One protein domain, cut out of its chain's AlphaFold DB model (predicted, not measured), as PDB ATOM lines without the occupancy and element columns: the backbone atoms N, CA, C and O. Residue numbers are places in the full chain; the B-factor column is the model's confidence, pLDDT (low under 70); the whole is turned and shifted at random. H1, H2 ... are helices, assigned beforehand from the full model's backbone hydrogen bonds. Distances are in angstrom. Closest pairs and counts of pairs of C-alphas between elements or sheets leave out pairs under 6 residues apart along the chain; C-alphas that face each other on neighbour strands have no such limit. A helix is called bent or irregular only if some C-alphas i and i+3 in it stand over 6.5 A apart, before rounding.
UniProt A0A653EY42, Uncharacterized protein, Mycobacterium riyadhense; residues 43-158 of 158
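AT A GLANCE: This is residues 43 to 158 of the 158 residues of an uncharacterized protein of Mycobacterium riyadhense (UniProt A0A653EY42). Four helices form a rod-shaped up-and-down bundle, each running against the one before it. H1 and H2 lie side by side as one hairpin, H3 and H4 as another, and H4 splays away from H1, meeting it only near the last residues of H4. The printed part has 116 residues with four named helices, H1 to H4 in order, and no named strand; the class is all helix. It is compact, with a radius of gyration of the C-alphas of 15.0 A, and spans 52 by 23 by 19 A.

IN THESE COORDINATES: Find C-alpha 43 at (-42.310, 27.406, 29.112); from there H1, residues 43 to 71, runs 41.6 A, with a kink of 27 degrees near residue 62. It is neither bent nor irregular, but only just: C-alphas 58 and 61 are 6.4 A apart. H2 is residues 80 to 102, 33.0 A; H3 is residues 110 to 131, 31.1 A; H4 is residues 136 to 157, 31.3 A, ending at C-alpha 157 (-33.782, 14.527, 32.863).

HOW THE PARTS SIT: Start at H1, a hub with H3. H1 touches H2, closest at the C-alphas of Phe 70 and Met 85, 5.0 A, opposite ways at a shallow tilt of 1 degree. Residues 49 to 56 of H1 touch residues 112 to 116 of H3, the same way at 17 degrees, and residues 153 to 157 of H4, where the C-alphas of Cys 53 and Cys 157 are closest, 5.6 A. H3 and H4, a hairpin, touch at Asp 119 and Ala 149, their closest C-alphas, 4.6 A. H2 touches H3, closest at the C-alphas of Thr 97 and Ile 120, 5.9 A; H2 and H4 are apart. Every O i to N i+4 pair is within hydrogen-bond range in H2, H3 and H4, and 23 of 25 in H1.

THE WHOLE: The C-alphas farthest apart, of Gln 43 and Gly 78, are 52.1 A from each other. The printed part has no cut; the link H3 to H4 is tight, and the other two are short. No printed residue is under 70 in pLDDT.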
ATOM      1  N   GLN A  43     -41.237  28.381  28.925       94.56
ATOM      2  CA  GLN A  43     -42.310  27.406  29.112       94.56
ATOM      3  C   GLN A  43     -42.331  26.341  28.007       94.56
ATOM      4  O   GLN A  43     -42.522  25.168  28.309       94.56
ATOM      5  N   GLN A  44     -42.110  26.726  26.746       96.88
ATOM      6  CA  GLN A  44     -42.018  25.779  25.630       96.88
ATOM      7  C   GLN A  44     -40.804  24.858  25.775       96.88
ATOM      8  O   GLN A  44     -40.927  23.657  25.565       96.88
ATOM      9  N   VAL A  45     -39.658  25.403  26.191       97.31
ATOM     10  CA  VAL A  45     -38.445  24.613  26.445       97.31
ATOM     11  C   VAL A  45     -38.652  23.638  27.607       97.31
ATOM     12  O   VAL A  45     -38.305  22.466  27.495       97.31
ATOM     13  N   ALA A  46     -39.257  24.088  28.711       97.06
ATOM     14  CA  ALA A  46     -39.542  23.227  29.860       97.06
ATOM     15  C   ALA A  46     -40.540  22.108  29.519       97.06
ATOM     16  O   ALA A  46     -40.338  20.966  29.932       97.06
ATOM     17  N   ALA A  47     -41.586  22.417  28.745       98.06
ATOM     18  CA  ALA A  47     -42.543  21.423  28.270       98.06
ATOM     19  C   ALA A  47     -41.875  20.387  27.355       98.06
ATOM     20  O   ALA A  47     -42.063  19.194  27.567       98.06
ATOM     21  N   ALA A  48     -41.034  20.828  26.416       98.38
ATOM     22  CA  ALA A  48     -40.299  19.933  25.526       98.38
ATOM     23  C   ALA A  48     -39.281  19.054  26.273       98.38
ATOM     24  O   ALA A  48     -39.214  17.857  26.008       98.38
ATOM     25  N   LYS A  49     -38.539  19.604  27.254       98.50
ATOM     26  CA  LYS A  49     -37.681  18.795  28.144       98.50
ATOM     27  C   LYS A  49     -38.509  17.709  28.830       98.50
ATOM     28  O   LYS A  49     -38.119  16.548  28.808       98.50
ATOM     29  N   LYS A  50     -39.638  18.091  29.434       98.62
ATOM     30  CA  LYS A  50     -40.503  17.152  30.150       98.62
ATOM     31  C   LYS A  50     -41.010  16.040  29.233       98.62
ATOM     32  O   LYS A  50     -40.906  14.881  29.600       98.62
ATOM     33  N   GLU A  51     -41.527  16.391  28.063       98.75
ATOM     34  CA  GLU A  51     -42.058  15.429  27.096       98.75
ATOM     35  C   GLU A  51     -40.992  14.424  26.638       98.75
ATOM     36  O   GLU A  51     -41.219  13.218  26.709       98.75
ATOM     37  N   ALA A  52     -39.802  14.901  26.262       98.75
ATOM     38  CA  ALA A  52     -38.703  14.039  25.827       98.75
ATOM     39  C   ALA A  52     -38.214  13.093  26.943       98.75
ATOM     40  O   ALA A  52     -37.939  11.914  26.701       98.75
ATOM     41  N   CYS A  53     -38.128  13.594  28.179       98.75
ATOM     42  CA  CYS A  53     -37.712  12.808  29.339       98.75
ATOM     43  C   CYS A  53     -38.770  11.789  29.777       98.75
ATOM     44  O   CYS A  53     -38.427  10.640  30.051       98.75
ATOM     45  N   ASP A  54     -40.049  12.175  29.793       98.69
ATOM     46  CA  ASP A  54     -41.154  11.264  30.100       98.69
ATOM     47  C   ASP A  54     -41.217  10.136  29.055       98.69
ATOM     48  O   ASP A  54     -41.352   8.969  29.421       98.69
ATOM     49  N   ALA A  55     -41.057  10.456  27.764       98.75
ATOM     50  CA  ALA A  55     -41.024   9.456  26.699       98.75
ATOM     51  C   ALA A  55     -39.850   8.477  26.862       98.75
ATOM     52  O   ALA A  55     -40.043   7.267  26.767       98.75
ATOM     53  N   SER A  56     -38.654   8.987  27.175       98.31
ATOM     54  CA  SER A  56     -37.474   8.150  27.432       98.31
ATOM     55  C   SER A  56     -37.699   7.204  28.617       98.31
ATOM     56  O   SER A  56     -37.425   6.010  28.520       98.31
ATOM     57  N   ALA A  57     -38.268   7.711  29.717       98.06
ATOM     58  CA  ALA A  57     -38.577   6.907  30.899       98.06
ATOM     59  C   ALA A  57     -39.654   5.840  30.631       98.06
ATOM     60  O   ALA A  57     -39.575   4.733  31.163       98.06
ATOM     61  N   LEU A  58     -40.658   6.150  29.805       98.19
ATOM     62  CA  LEU A  58     -41.702   5.196  29.421       98.19
ATOM     63  C   LEU A  58     -41.155   4.053  28.556       98.19
ATOM     64  O   LEU A  58     -41.557   2.905  28.753       98.19
ATOM     65  N   SER A  59     -40.228   4.348  27.641       98.25
ATOM     66  CA  SER A  59     -39.614   3.351  26.755       98.25
ATOM     67  C   SER A  59     -38.566   2.462  27.431       98.25
ATOM     68  O   SER A  59     -38.298   1.361  26.948       98.25
ATOM     69  N   ASP A  60     -38.002   2.876  28.568       96.38
ATOM     70  CA  ASP A  60     -36.978   2.098  29.280       96.38
ATOM     71  C   ASP A  60     -37.484   0.714  29.739       96.38
ATOM     72  O   ASP A  60     -36.812  -0.306  29.570       96.38
ATOM     73  N   VAL A  61     -38.717   0.643  30.251       96.38
ATOM     74  CA  VAL A  61     -39.317  -0.603  30.766       96.38
ATOM     75  C   VAL A  61     -39.456  -1.697  29.692       96.38
ATOM     76  O   VAL A  61     -38.988  -2.822  29.932       96.38
ATOM     77  N   PRO A  62     -40.098  -1.453  28.529       98.19
ATOM     78  CA  PRO A  62     -40.202  -2.469  27.484       98.19
ATOM     79  C   PRO A  62     -38.832  -2.856  26.915       98.19
ATOM     80  O   PRO A  62     -38.590  -4.053  26.721       98.19
ATOM     81  N   ILE A  63     -37.913  -1.900  26.722       98.25
ATOM     82  CA  ILE A  63     -36.548  -2.178  26.247       98.25
ATOM     83  C   ILE A  63     -35.815  -3.100  27.226       98.25
ATOM     84  O   ILE A  63     -35.328  -4.160  26.824       98.25
ATOM     85  N   THR A  64     -35.789  -2.747  28.512       97.00
ATOM     86  CA  THR A  64     -35.140  -3.544  29.561       97.00
ATOM     87  C   THR A  64     -35.745  -4.946  29.646       97.00
ATOM     88  O   THR A  64     -35.024  -5.942  29.731       97.00
ATOM     89  N   THR A  65     -37.071  -5.060  29.550       98.00
ATOM     90  CA  THR A  65     -37.760  -6.359  29.552       98.00
ATOM     91  C   THR A  65     -37.327  -7.227  28.367       98.00
ATOM     92  O   THR A  65     -37.013  -8.407  28.540       98.00
ATOM     93  N   ALA A  66     -37.268  -6.656  27.161       98.06
ATOM     94  CA  ALA A  66     -36.832  -7.376  25.969       98.06
ATOM     95  C   ALA A  66     -35.354  -7.792  26.055       98.06
ATOM     96  O   ALA A  66     -35.006  -8.919  25.691       98.06
ATOM     97  N   GLN A  67     -34.491  -6.928  26.597       96.38
ATOM     98  CA  GLN A  67     -33.079  -7.240  26.831       96.38
ATOM     99  C   GLN A  67     -32.909  -8.412  27.800       96.38
ATOM    100  O   GLN A  67     -32.167  -9.343  27.494       96.38
ATOM    101  N   LEU A  68     -33.622  -8.417  28.930       96.44
ATOM    102  CA  LEU A  68     -33.566  -9.515  29.902       96.44
ATOM    103  C   LEU A  68     -34.014 -10.847  29.285       96.44
ATOM    104  O   LEU A  68     -33.356 -11.873  29.481       96.44
ATOM    105  N   ASN A  69     -35.086 -10.828  28.490       96.62
ATOM    106  CA  ASN A  69     -35.570 -12.012  27.778       96.62
ATOM    107  C   ASN A  69     -34.544 -12.543  26.766       96.62
ATOM    108  O   ASN A  69     -34.345 -13.755  26.672       96.62
ATOM    109  N   PHE A  70     -33.865 -11.655  26.038       96.12
ATOM    110  CA  PHE A  70     -32.795 -12.036  25.117       96.12
ATOM    111  C   PHE A  70     -31.571 -12.595  25.846       96.12
ATOM    112  O   PHE A  70     -31.096 -13.679  25.495       96.12
ATOM    113  N   VAL A  71     -31.103 -11.918  26.899       93.62
ATOM    114  CA  VAL A  71     -29.950 -12.341  27.713       93.62
ATOM    115  C   VAL A  71     -30.152 -13.746  28.283       93.62
ATOM    116  O   VAL A  71     -29.209 -14.531  28.315       93.62
ATOM    117  N   ALA A  72     -31.380 -14.127  28.639       94.94
ATOM    118  CA  ALA A  72     -31.688 -15.481  29.101       94.94
ATOM    119  C   ALA A  72     -31.451 -16.586  28.045       94.94
ATOM    120  O   ALA A  72     -31.488 -17.766  28.388       94.94
ATOM    121  N   THR A  73     -31.214 -16.228  26.779       94.75
ATOM    122  CA  THR A  73     -31.039 -17.168  25.659       94.75
ATOM    123  C   THR A  73     -29.648 -17.151  25.030       94.75
ATOM    124  O   THR A  73     -29.384 -17.965  24.151       94.75
ATOM    125  N   VAL A  74     -28.729 -16.277  25.462       87.69
ATOM    126  CA  VAL A  74     -27.431 -16.072  24.777       87.69
ATOM    127  C   VAL A  74     -26.539 -17.317  24.726       87.69
ATOM    128  O   VAL A  74     -25.725 -17.445  23.818       87.69
ATOM    129  N   GLY A  75     -26.713 -18.262  25.657       88.62
ATOM    130  CA  GLY A  75     -26.015 -19.555  25.648       88.62
ATOM    131  C   GLY A  75     -26.586 -20.579  24.657       88.62
ATOM    132  O   GLY A  75     -26.010 -21.646  24.479       88.62
ATOM    133  N   GLU A  76     -27.706 -20.267  24.007       91.62
ATOM    134  CA  GLU A  76     -28.436 -21.149  23.092       91.62
ATOM    135  C   GLU A  76     -28.309 -20.689  21.627       91.62
ATOM    136  O   GLU A  76     -29.251 -20.844  20.843       91.62
ATOM    137  N   ARG A  77     -27.167 -20.099  21.235       87.00
ATOM    138  CA  ARG A  77     -26.947 -19.632  19.852       87.00
ATOM    139  C   ARG A  77     -27.272 -20.750  18.850       87.00
ATOM    140  O   ARG A  77     -26.818 -21.885  18.984       87.00
ATOM    141  N   GLY A  78     -28.097 -20.426  17.856       87.75
ATOM    142  CA  GLY A  78     -28.602 -21.379  16.861       87.75
ATOM    143  C   GLY A  78     -29.949 -22.037  17.194       87.75
ATOM    144  O   GLY A  78     -30.531 -22.667  16.305       87.75
ATOM    145  N   SER A  79     -30.499 -21.856  18.401       96.44
ATOM    146  CA  SER A  79     -31.852 -22.319  18.736       96.44
ATOM    147  C   SER A  79     -32.940 -21.411  18.143       96.44
ATOM    148  O   SER A  79     -32.720 -20.225  17.880       96.44
ATOM    149  N   ASP A  80     -34.146 -21.956  17.938       97.38
ATOM    150  CA  ASP A  80     -35.318 -21.146  17.564       97.38
ATOM    151  C   ASP A  80     -35.657 -20.123  18.649       97.38
ATOM    152  O   ASP A  80     -36.040 -18.995  18.343       97.38
ATOM    153  N   ARG A  81     -35.452 -20.496  19.916       95.81
ATOM    154  CA  ARG A  81     -35.695 -19.625  21.063       95.81
ATOM    155  C   ARG A  81     -34.781 -18.400  21.043       95.81
ATOM    156  O   ARG A  81     -35.276 -17.290  21.219       95.81
ATOM    157  N   TYR A  82     -33.486 -18.583  20.776       96.44
ATOM    158  CA  TYR A  82     -32.534 -17.479  20.624       96.44
ATOM    159  C   TYR A  82     -32.957 -16.542  19.489       96.44
ATOM    160  O   TYR A  82     -33.083 -15.336  19.694       96.44
ATOM    161  N   ARG A  83     -33.269 -17.095  18.306       96.69
ATOM    162  CA  ARG A  83     -33.738 -16.305  17.153       96.69
ATOM    163  C   ARG A  83     -35.019 -15.529  17.460       96.69
ATOM    164  O   ARG A  83     -35.132 -14.366  17.081       96.69
ATOM    165  N   GLN A  84     -35.967 -16.150  18.159       97.81
ATOM    166  CA  GLN A  84     -37.222 -15.514  18.545       97.81
ATOM    167  C   GLN A  84     -36.990 -14.352  19.518       97.81
ATOM    168  O   GLN A  84     -37.562 -13.279  19.326       97.81
ATOM    169  N   MET A  85     -36.154 -14.539  20.543       98.06
ATOM    170  CA  MET A  85     -35.870 -13.476  21.513       98.06
ATOM    171  C   MET A  85     -35.044 -12.345  20.901       98.06
ATOM    172  O   MET A  85     -35.325 -11.183  21.177       98.06
ATOM    173  N   LEU A  86     -34.094 -12.655  20.015       97.19
ATOM    174  CA  LEU A  86     -33.361 -11.642  19.255       97.19
ATOM    175  C   LEU A  86     -34.305 -10.812  18.374       97.19
ATOM    176  O   LEU A  86     -34.231  -9.587  18.383       97.19
ATOM    177  N   SER A  87     -35.229 -11.461  17.663       98.19
ATOM    178  CA  SER A  87     -36.227 -10.770  16.837       98.19
ATOM    179  C   SER A  87     -37.162  -9.886  17.671       98.19
ATOM    180  O   SER A  87     -37.474  -8.759  17.274       98.19
ATOM    181  N   ASN A  88     -37.567 -10.353  18.856       98.44
ATOM    182  CA  ASN A  88     -38.350  -9.546  19.788       98.44
ATOM    183  C   ASN A  88     -37.562  -8.324  20.281       98.44
ATOM    184  O   ASN A  88     -38.084  -7.216  20.203       98.44
ATOM    185  N   LEU A  89     -36.306  -8.505  20.701       98.44
ATOM    186  CA  LEU A  89     -35.430  -7.408  21.117       98.44
ATOM    187  C   LEU A  89     -35.254  -6.368  20.005       98.44
ATOM    188  O   LEU A  89     -35.431  -5.179  20.254       98.44
ATOM    189  N   GLN A  90     -34.957  -6.809  18.780       98.56
ATOM    190  CA  GLN A  90     -34.843  -5.932  17.612       98.56
ATOM    191  C   GLN A  90     -36.117  -5.108  17.408       98.56
ATOM    192  O   GLN A  90     -36.053  -3.895  17.229       98.56
ATOM    193  N   THR A  91     -37.276  -5.763  17.463       98.75
ATOM    194  CA  THR A  91     -38.572  -5.107  17.254       98.75
ATOM    195  C   THR A  91     -38.837  -4.059  18.324       98.75
ATOM    196  O   THR A  91     -39.167  -2.923  17.995       98.75
ATOM    197  N   VAL A  92     -38.667  -4.426  19.595       98.69
ATOM    198  CA  VAL A  92     -38.915  -3.526  20.722       98.69
ATOM    199  C   VAL A  92     -37.982  -2.324  20.656       98.69
ATOM    200  O   VAL A  92     -38.465  -1.201  20.686       98.69
ATOM    201  N   VAL A  93     -36.672  -2.523  20.472       98.62
ATOM    202  CA  VAL A  93     -35.729  -1.395  20.387       98.62
ATOM    203  C   VAL A  93     -36.082  -0.467  19.228       98.62
ATOM    204  O   VAL A  93     -36.099   0.744  19.415       98.62
ATOM    205  N   MET A  94     -36.422  -0.990  18.048       98.50
ATOM    206  CA  MET A  94     -36.790  -0.136  16.912       98.50
ATOM    207  C   MET A  94     -38.085   0.652  17.152       98.50
ATOM    208  O   MET A  94     -38.147   1.828  16.806       98.50
ATOM    209  N   VAL A  95     -39.107   0.031  17.744       98.75
ATOM    210  CA  VAL A  95     -40.384   0.705  18.043       98.75
ATOM    211  C   VAL A  95     -40.204   1.769  19.120       98.75
ATOM    212  O   VAL A  95     -40.639   2.903  18.944       98.75
ATOM    213  N   GLU A  96     -39.541   1.419  20.216       98.75
ATOM    214  CA  GLU A  96     -39.395   2.297  21.375       98.75
ATOM    215  C   GLU A  96     -38.444   3.463  21.087       98.75
ATOM    216  O   GLU A  96     -38.739   4.604  21.425       98.75
ATOM    217  N   THR A  97     -37.340   3.230  20.369       98.56
ATOM    218  CA  THR A  97     -36.450   4.334  19.969       98.56
ATOM    219  C   THR A  97     -37.127   5.303  19.000       98.56
ATOM    220  O   THR A  97     -36.898   6.509  19.096       98.56
ATOM    221  N   GLU A  98     -37.998   4.825  18.107       98.62
ATOM    222  CA  GLU A  98     -38.789   5.705  17.241       98.62
ATOM    223  C   GLU A  98     -39.860   6.472  18.030       98.62
ATOM    224  O   GLU A  98     -40.048   7.672  17.809       98.62
ATOM    225  N   TYR A  99     -40.508   5.826  19.007       98.69
ATOM    226  CA  TYR A  99     -41.410   6.506  19.935       98.69
ATOM    227  C   TYR A  99     -40.691   7.659  20.641       98.69
ATOM    228  O   TYR A  99     -41.159   8.796  20.556       98.69
ATOM    229  N   VAL A 100     -39.518   7.419  21.232       98.62
ATOM    230  CA  VAL A 100     -38.734   8.474  21.890       98.62
ATOM    231  C   VAL A 100     -38.356   9.584  20.905       98.62
ATOM    232  O   VAL A 100     -38.589  10.755  21.204       98.62
ATOM    233  N   ARG A 101     -37.857   9.257  19.700       98.38
ATOM    234  CA  ARG A 101     -37.518  10.260  18.663       98.38
ATOM    235  C   ARG A 101     -38.686  11.174  18.330       98.38
ATOM    236  O   ARG A 101     -38.490  12.381  18.204       98.38
ATOM    237  N   SER A 102     -39.887  10.615  18.216       98.56
ATOM    238  CA  SER A 102     -41.092  11.383  17.891       98.56
ATOM    239  C   SER A 102     -41.509  12.383  18.982       98.56
ATOM    240  O   SER A 102     -42.250  13.316  18.680       98.56
ATOM    241  N   HIS A 103     -40.982  12.242  20.204       98.62
ATOM    242  CA  HIS A 103     -41.245  13.122  21.351       98.62
ATOM    243  C   HIS A 103     -40.090  14.098  21.645       98.62
ATOM    244  O   HIS A 103     -40.184  14.927  22.551       98.62
ATOM    245  N   VAL A 104     -39.003  14.065  20.865       98.31
ATOM    246  CA  VAL A 104     -37.933  15.072  20.944       98.31
ATOM    247  C   VAL A 104     -38.312  16.276  20.080       98.31
ATOM    248  O   VAL A 104     -37.933  16.396  18.914       98.31
ATOM    249  N   ALA A 105     -39.079  17.201  20.657       97.31
ATOM    250  CA  ALA A 105     -39.494  18.418  19.966       97.31
ATOM    251  C   ALA A 105     -38.298  19.360  19.686       97.31
ATOM    252  O   ALA A 105     -37.341  19.382  20.463       97.31
ATOM    253  N   PRO A 106     -38.356  20.239  18.665       96.31
ATOM    254  CA  PRO A 106     -37.278  21.199  18.377       96.31
ATOM    255  C   PRO A 106     -36.946  22.184  19.515       96.31
ATOM    256  O   PRO A 106     -35.868  22.772  19.524       96.31
ATOM    257  N   ALA A 107     -37.869  22.376  20.465       96.81
ATOM    258  CA  ALA A 107     -37.660  23.194  21.660       96.81
ATOM    259  C   ALA A 107     -36.927  22.452  22.795       96.81
ATOM    260  O   ALA A 107     -36.639  23.062  23.827       96.81
ATOM    261  N   THR A 108     -36.644  21.155  22.634       98.19
ATOM    262  CA  THR A 108     -35.919  20.349  23.624       98.19
ATOM    263  C   THR A 108     -34.514  20.924  23.817       98.19
ATOM    264  O   THR A 108     -33.830  21.194  22.824       98.19
ATOM    265  N   PRO A 109     -34.050  21.116  25.067       97.88
ATOM    266  CA  PRO A 109     -32.674  21.509  25.333       97.88
ATOM    267  C   PRO A 109     -31.675  20.607  24.606       97.88
ATOM    268  O   PRO A 109     -31.834  19.387  24.562       97.88
ATOM    269  N   LYS A 110     -30.638  21.214  24.018       97.12
ATOM    270  CA  LYS A 110     -29.675  20.488  23.183       97.12
ATOM    271  C   LYS A 110     -28.989  19.346  23.937       97.12
ATOM    272  O   LYS A 110     -28.785  18.288  23.365       97.12
ATOM    273  N   ASP A 111     -28.640  19.553  25.198       98.00
ATOM    274  CA  ASP A 111     -28.020  18.540  26.053       98.00
ATOM    275  C   ASP A 111     -28.929  17.328  26.302       98.00
ATOM    276  O   ASP A 111     -28.440  16.199  26.277       98.00
ATOM    277  N   VAL A 112     -30.235  17.557  26.472       98.62
ATOM    278  CA  VAL A 112     -31.255  16.501  26.585       98.62
ATOM    279  C   VAL A 112     -31.404  15.754  25.260       98.62
ATOM    280  O   VAL A 112     -31.301  14.530  25.230       98.62
ATOM    281  N   ALA A 113     -31.573  16.481  24.152       98.62
ATOM    282  CA  ALA A 113     -31.703  15.879  22.826       98.62
ATOM    283  C   ALA A 113     -30.452  15.074  22.429       98.62
ATOM    284  O   ALA A 113     -30.570  13.974  21.894       98.62
ATOM    285  N   ASP A 114     -29.254  15.594  22.703       98.62
ATOM    286  CA  ASP A 114     -27.994  14.900  22.430       98.62
ATOM    287  C   ASP A 114     -27.877  13.622  23.281       98.62
ATOM    288  O   ASP A 114     -27.530  12.575  22.746       98.62
ATOM    289  N   ALA A 115     -28.208  13.670  24.579       98.69
ATOM    290  CA  ALA A 115     -28.156  12.491  25.450       98.69
ATOM    291  C   ALA A 115     -29.122  11.382  25.001       98.69
ATOM    292  O   ALA A 115     -28.725  10.221  24.942       98.69
ATOM    293  N   ILE A 116     -30.357  11.745  24.639       98.75
ATOM    294  CA  ILE A 116     -31.356  10.806  24.111       98.75
ATOM    295  C   ILE A 116     -30.873  10.184  22.794       98.75
ATOM    296  O   ILE A 116     -30.959   8.974  22.606       98.75
ATOM    297  N   ASN A 117     -30.330  10.990  21.879       98.56
ATOM    298  CA  ASN A 117     -29.815  10.476  20.608       98.56
ATOM    299  C   ASN A 117     -28.617   9.537  20.801       98.56
ATOM    300  O   ASN A 117     -28.517   8.528  20.101       98.56
ATOM    301  N   ASP A 118     -27.722   9.851  21.739       98.56
ATOM    302  CA  ASP A 118     -26.586   8.995  22.077       98.56
ATOM    303  C   ASP A 118     -27.053   7.640  22.634       98.56
ATOM    304  O   ASP A 118     -26.524   6.601  22.232       98.56
ATOM    305  N   ASP A 119     -28.074   7.633  23.495       98.56
ATOM    306  CA  ASP A 119     -28.667   6.407  24.041       98.56
ATOM    307  C   ASP A 119     -29.341   5.553  22.964       98.56
ATOM    308  O   ASP A 119     -29.036   4.368  22.815       98.56
ATOM    309  N   ILE A 120     -30.147   6.175  22.102       98.69
ATOM    310  CA  ILE A 120     -30.761   5.496  20.957       98.69
ATOM    311  C   ILE A 120     -29.699   4.868  20.045       98.69
ATOM    312  O   ILE A 120     -29.838   3.717  19.623       98.69
ATOM    313  N   ASN A 121     -28.627   5.596  19.735       98.62
ATOM    314  CA  ASN A 121     -27.551   5.076  18.896       98.62
ATOM    315  C   ASN A 121     -26.817   3.910  19.569       98.62
ATOM    316  O   ASN A 121     -26.478   2.933  18.894       98.62
ATOM    317  N   ALA A 122     -26.594   3.976  20.883       98.56
ATOM    318  CA  ALA A 122     -25.995   2.883  21.641       98.56
ATOM    319  C   ALA A 122     -26.886   1.629  21.622       98.56
ATOM    320  O   ALA A 122     -26.386   0.531  21.367       98.56
ATOM    321  N   LEU A 123     -28.200   1.789  21.816       98.50
ATOM    322  CA  LEU A 123     -29.181   0.701  21.756       98.50
ATOM    323  C   LEU A 123     -29.209   0.034  20.378       98.50
ATOM    324  O   LEU A 123     -29.103  -1.191  20.287       98.50
ATOM    325  N   ILE A 124     -29.299   0.828  19.307       98.44
ATOM    326  CA  ILE A 124     -29.284   0.321  17.928       98.44
ATOM    327  C   ILE A 124     -27.974  -0.424  17.656       98.44
ATOM    328  O   ILE A 124     -28.002  -1.544  17.151       98.44
ATOM    329  N   THR A 125     -26.833   0.142  18.057       98.38
ATOM    330  CA  THR A 125     -25.520  -0.488  17.850       98.38
ATOM    331  C   THR A 125     -25.411  -1.824  18.589       98.38
ATOM    332  O   THR A 125     -24.920  -2.803  18.028       98.38
ATOM    333  N   LEU A 126     -25.905  -1.908  19.830       97.44
ATOM    334  CA  LEU A 126     -25.934  -3.161  20.587       97.44
ATOM    335  C   LEU A 126     -26.819  -4.213  19.902       97.44
ATOM    336  O   LEU A 126     -26.434  -5.378  19.796       97.44
ATOM    337  N   VAL A 127     -27.994  -3.817  19.413       97.31
ATOM    338  CA  VAL A 127     -28.886  -4.716  18.669       97.31
ATOM    339  C   VAL A 127     -28.231  -5.199  17.379       97.31
ATOM    340  O   VAL A 127     -28.269  -6.398  17.097       97.31
ATOM    341  N   GLU A 128     -27.593  -4.319  16.609       97.31
ATOM    342  CA  GLU A 128     -26.853  -4.698  15.403       97.31
ATOM    343  C   GLU A 128     -25.728  -5.689  15.712       97.31
ATOM    344  O   GLU A 128     -25.573  -6.685  15.004       97.31
ATOM    345  N   ALA A 129     -24.975  -5.461  16.784       96.44
ATOM    346  CA  ALA A 129     -23.900  -6.346  17.213       96.44
ATOM    347  C   ALA A 129     -24.416  -7.737  17.611       96.44
ATOM    348  O   ALA A 129     -23.876  -8.749  17.160       96.44
ATOM    349  N   ASN A 130     -25.513  -7.803  18.370       94.38
ATOM    350  CA  ASN A 130     -26.185  -9.068  18.691       94.38
ATOM    351  C   ASN A 130     -26.716  -9.768  17.432       94.38
ATOM    352  O   ASN A 130     -26.609 -10.985  17.302       94.38
ATOM    353  N   THR A 131     -27.231  -8.998  16.470       94.75
ATOM    354  CA  THR A 131     -27.718  -9.503  15.174       94.75
ATOM    355  C   THR A 131     -26.600 -10.102  14.332       94.75
ATOM    356  O   THR A 131     -26.792 -11.116  13.667       94.75
ATOM    357  N   ARG A 132     -25.422  -9.476  14.361       94.94
ATOM    358  CA  ARG A 132     -24.205  -9.953  13.693       94.94
ATOM    359  C   ARG A 132     -23.468 -11.017  14.500       94.94
ATOM    360  O   ARG A 132     -22.438 -11.498  14.041       94.94
ATOM    361  N   GLU A 133     -23.993 -11.369  15.674       92.38
ATOM    362  CA  GLU A 133     -23.435 -12.377  16.562       92.38
ATOM    363  C   GLU A 133     -21.962 -12.117  16.920       92.38
ATOM    364  O   GLU A 133     -21.167 -13.056  17.002       92.38
ATOM    365  N   VAL A 134     -21.596 -10.851  17.172       93.44
ATOM    366  CA  VAL A 134     -20.219 -10.483  17.544       93.44
ATOM    367  C   VAL A 134     -19.723 -11.249  18.779       93.44
ATOM    368  O   VAL A 134     -20.495 -11.852  19.540       93.44
ATOM    369  N   ALA A 135     -18.406 -11.223  18.982       91.25
ATOM    370  CA  ALA A 135     -17.779 -11.847  20.140       91.25
ATOM    371  C   ALA A 135     -18.256 -11.199  21.450       91.25
ATOM    372  O   ALA A 135     -18.428  -9.983  21.528       91.25
ATOM    373  N   ASP A 136     -18.383 -11.995  22.515       87.00
ATOM    374  CA  ASP A 136     -18.925 -11.528  23.798       87.00
ATOM    375  C   ASP A 136     -18.135 -10.348  24.393       87.00
ATOM    376  O   ASP A 136     -18.709  -9.462  25.018       87.00
ATOM    377  N   ALA A 137     -16.817 -10.292  24.171       90.81
ATOM    378  CA  ALA A 137     -15.991  -9.166  24.610       90.81
ATOM    379  C   ALA A 137     -16.405  -7.837  23.952       90.81
ATOM    380  O   ALA A 137     -16.426  -6.806  24.620       90.81
ATOM    381  N   GLU A 138     -16.760  -7.869  22.666       93.81
ATOM    382  CA  GLU A 138     -17.262  -6.709  21.926       93.81
ATOM    383  C   GLU A 138     -18.685  -6.353  22.380       93.81
ATOM    384  O   GLU A 138     -18.955  -5.200  22.712       93.81
ATOM    385  N   ALA A 139     -19.568  -7.349  22.517       91.00
ATOM    386  CA  ALA A 139     -20.925  -7.145  23.024       91.00
ATOM    387  C   ALA A 139     -20.932  -6.504  24.427       91.00
ATOM    388  O   ALA A 139     -21.688  -5.568  24.682       91.00
ATOM    389  N   ASN A 140     -20.036  -6.935  25.318       91.75
ATOM    390  CA  ASN A 140     -19.901  -6.371  26.662       91.75
ATOM    391  C   ASN A 140     -19.490  -4.891  26.647       91.75
ATOM    392  O   ASN A 140     -19.998  -4.110  27.449       91.75
ATOM    393  N   GLN A 141     -18.622  -4.468  25.723       96.12
ATOM    394  CA  GLN A 141     -18.276  -3.046  25.584       96.12
ATOM    395  C   GLN A 141     -19.486  -2.202  25.169       96.12
ATOM    396  O   GLN A 141     -19.652  -1.081  25.657       96.12
ATOM    397  N   LEU A 142     -20.340  -2.746  24.301       97.00
ATOM    398  CA  LEU A 142     -21.561  -2.086  23.845       97.00
ATOM    399  C   LEU A 142     -22.628  -2.027  24.942       97.00
ATOM    400  O   LEU A 142     -23.266  -0.989  25.096       97.00
ATOM    401  N   ILE A 143     -22.760  -3.072  25.766       94.94
ATOM    402  CA  ILE A 143     -23.616  -3.052  26.966       94.94
ATOM    403  C   ILE A 143     -23.202  -1.908  27.896       94.94
ATOM    404  O   ILE A 143     -24.041  -1.124  28.332       94.94
ATOM    405  N   GLU A 144     -21.903  -1.762  28.164       96.25
ATOM    406  CA  GLU A 144     -21.403  -0.652  28.981       96.25
ATOM    407  C   GLU A 144     -21.609   0.713  28.307       96.25
ATOM    408  O   GLU A 144     -21.765   1.724  28.990       96.25
ATOM    409  N   SER A 145     -21.628   0.768  26.972       97.19
ATOM    410  CA  SER A 145     -21.969   1.991  26.239       97.19
ATOM    411  C   SER A 145     -23.433   2.387  26.425       97.19
ATOM    412  O   SER A 145     -23.691   3.557  26.692       97.19
ATOM    413  N   VAL A 146     -24.362   1.431  26.333       97.44
ATOM    414  CA  VAL A 146     -25.795   1.661  26.588       97.44
ATOM    415  C   VAL A 146     -26.006   2.140  28.021       97.44
ATOM    416  O   VAL A 146     -26.636   3.169  28.226       97.44
ATOM    417  N   LYS A 147     -25.394   1.483  29.016       97.19
ATOM    418  CA  LYS A 147     -25.503   1.904  30.426       97.19
ATOM    419  C   LYS A 147     -25.078   3.356  30.638       97.19
ATOM    420  O   LYS A 147     -25.823   4.133  31.223       97.19
ATOM    421  N   ARG A 148     -23.903   3.742  30.127       98.12
ATOM    422  CA  ARG A 148     -23.408   5.123  30.251       98.12
ATOM    423  C   ARG A 148     -24.308   6.137  29.545       98.12
ATOM    424  O   ARG A 148     -24.421   7.269  30.009       98.12
ATOM    425  N   ALA A 149     -24.897   5.765  28.411       98.12
ATOM    426  CA  ALA A 149     -25.803   6.642  27.684       98.12
ATOM    427  C   ALA A 149     -27.128   6.826  28.444       98.12
ATOM    428  O   ALA A 149     -27.517   7.969  28.692       98.12
ATOM    429  N   GLY A 150     -27.724   5.742  28.947       97.00
ATOM    430  CA  GLY A 150     -28.899   5.790  29.822       97.00
ATOM    431  C   GLY A 150     -28.666   6.588  31.112       97.00
ATOM    432  O   GLY A 150     -29.478   7.438  31.473       97.00
ATOM    433  N   GLU A 151     -27.513   6.424  31.771       97.94
ATOM    434  CA  GLU A 151     -27.119   7.243  32.934       97.94
ATOM    435  C   GLU A 151     -27.048   8.738  32.596       97.94
ATOM    436  O   GLU A 151     -27.403   9.597  33.410       97.94
ATOM    437  N   ARG A 152     -26.591   9.074  31.385       98.19
ATOM    438  CA  ARG A 152     -26.548  10.459  30.919       98.19
ATOM    439  C   ARG A 152     -27.949  11.008  30.673       98.19
ATOM    440  O   ARG A 152     -28.174  12.158  31.042       98.19
ATOM    441  N   VAL A 153     -28.861  10.216  30.101       98.25
ATOM    442  CA  VAL A 153     -30.281  10.584  29.948       98.25
ATOM    443  C   VAL A 153     -30.900  10.859  31.316       98.25
ATOM    444  O   VAL A 153     -31.445  11.941  31.516       98.25
ATOM    445  N   ALA A 154     -30.728   9.956  32.285       97.31
ATOM    446  CA  ALA A 154     -31.227  10.150  33.648       97.31
ATOM    447  C   ALA A 154     -30.724  11.474  34.248       97.31
ATOM    448  O   ALA A 154     -31.514  12.316  34.663       97.31
ATOM    449  N   LYS A 155     -29.413  11.728  34.164       98.00
ATOM    450  CA  LYS A 155     -28.796  12.947  34.704       98.00
ATOM    451  C   LYS A 155     -29.330  14.249  34.097       98.00
ATOM    452  O   LYS A 155     -29.385  15.257  34.796       98.00
ATOM    453  N   VAL A 156     -29.618  14.286  32.795       98.19
ATOM    454  CA  VAL A 156     -30.134  15.508  32.143       98.19
ATOM    455  C   VAL A 156     -31.647  15.657  32.297       98.19
ATOM    456  O   VAL A 156     -32.165  16.760  32.099       98.19
ATOM    457  N   CYS A 157     -32.341  14.571  32.640       97.31
ATOM    458  CA  CYS A 157     -33.782  14.527  32.863       97.31
ATOM    459  C   CYS A 157     -34.209  14.763  34.317       97.31
ATOM    460  O   CYS A 157     -35.358  15.159  34.520       97.31
ATOM    461  N   ASP A 158     -33.293  14.613  35.277       90.81
ATOM    462  CA  ASP A 158     -33.422  15.158  36.637       90.81
ATOM    463  C   ASP A 158     -33.594  16.701  36.633       90.81
ATOM    464  O   ASP A 158     -34.209  17.224  37.594       90.81
TER     465      ASP A 158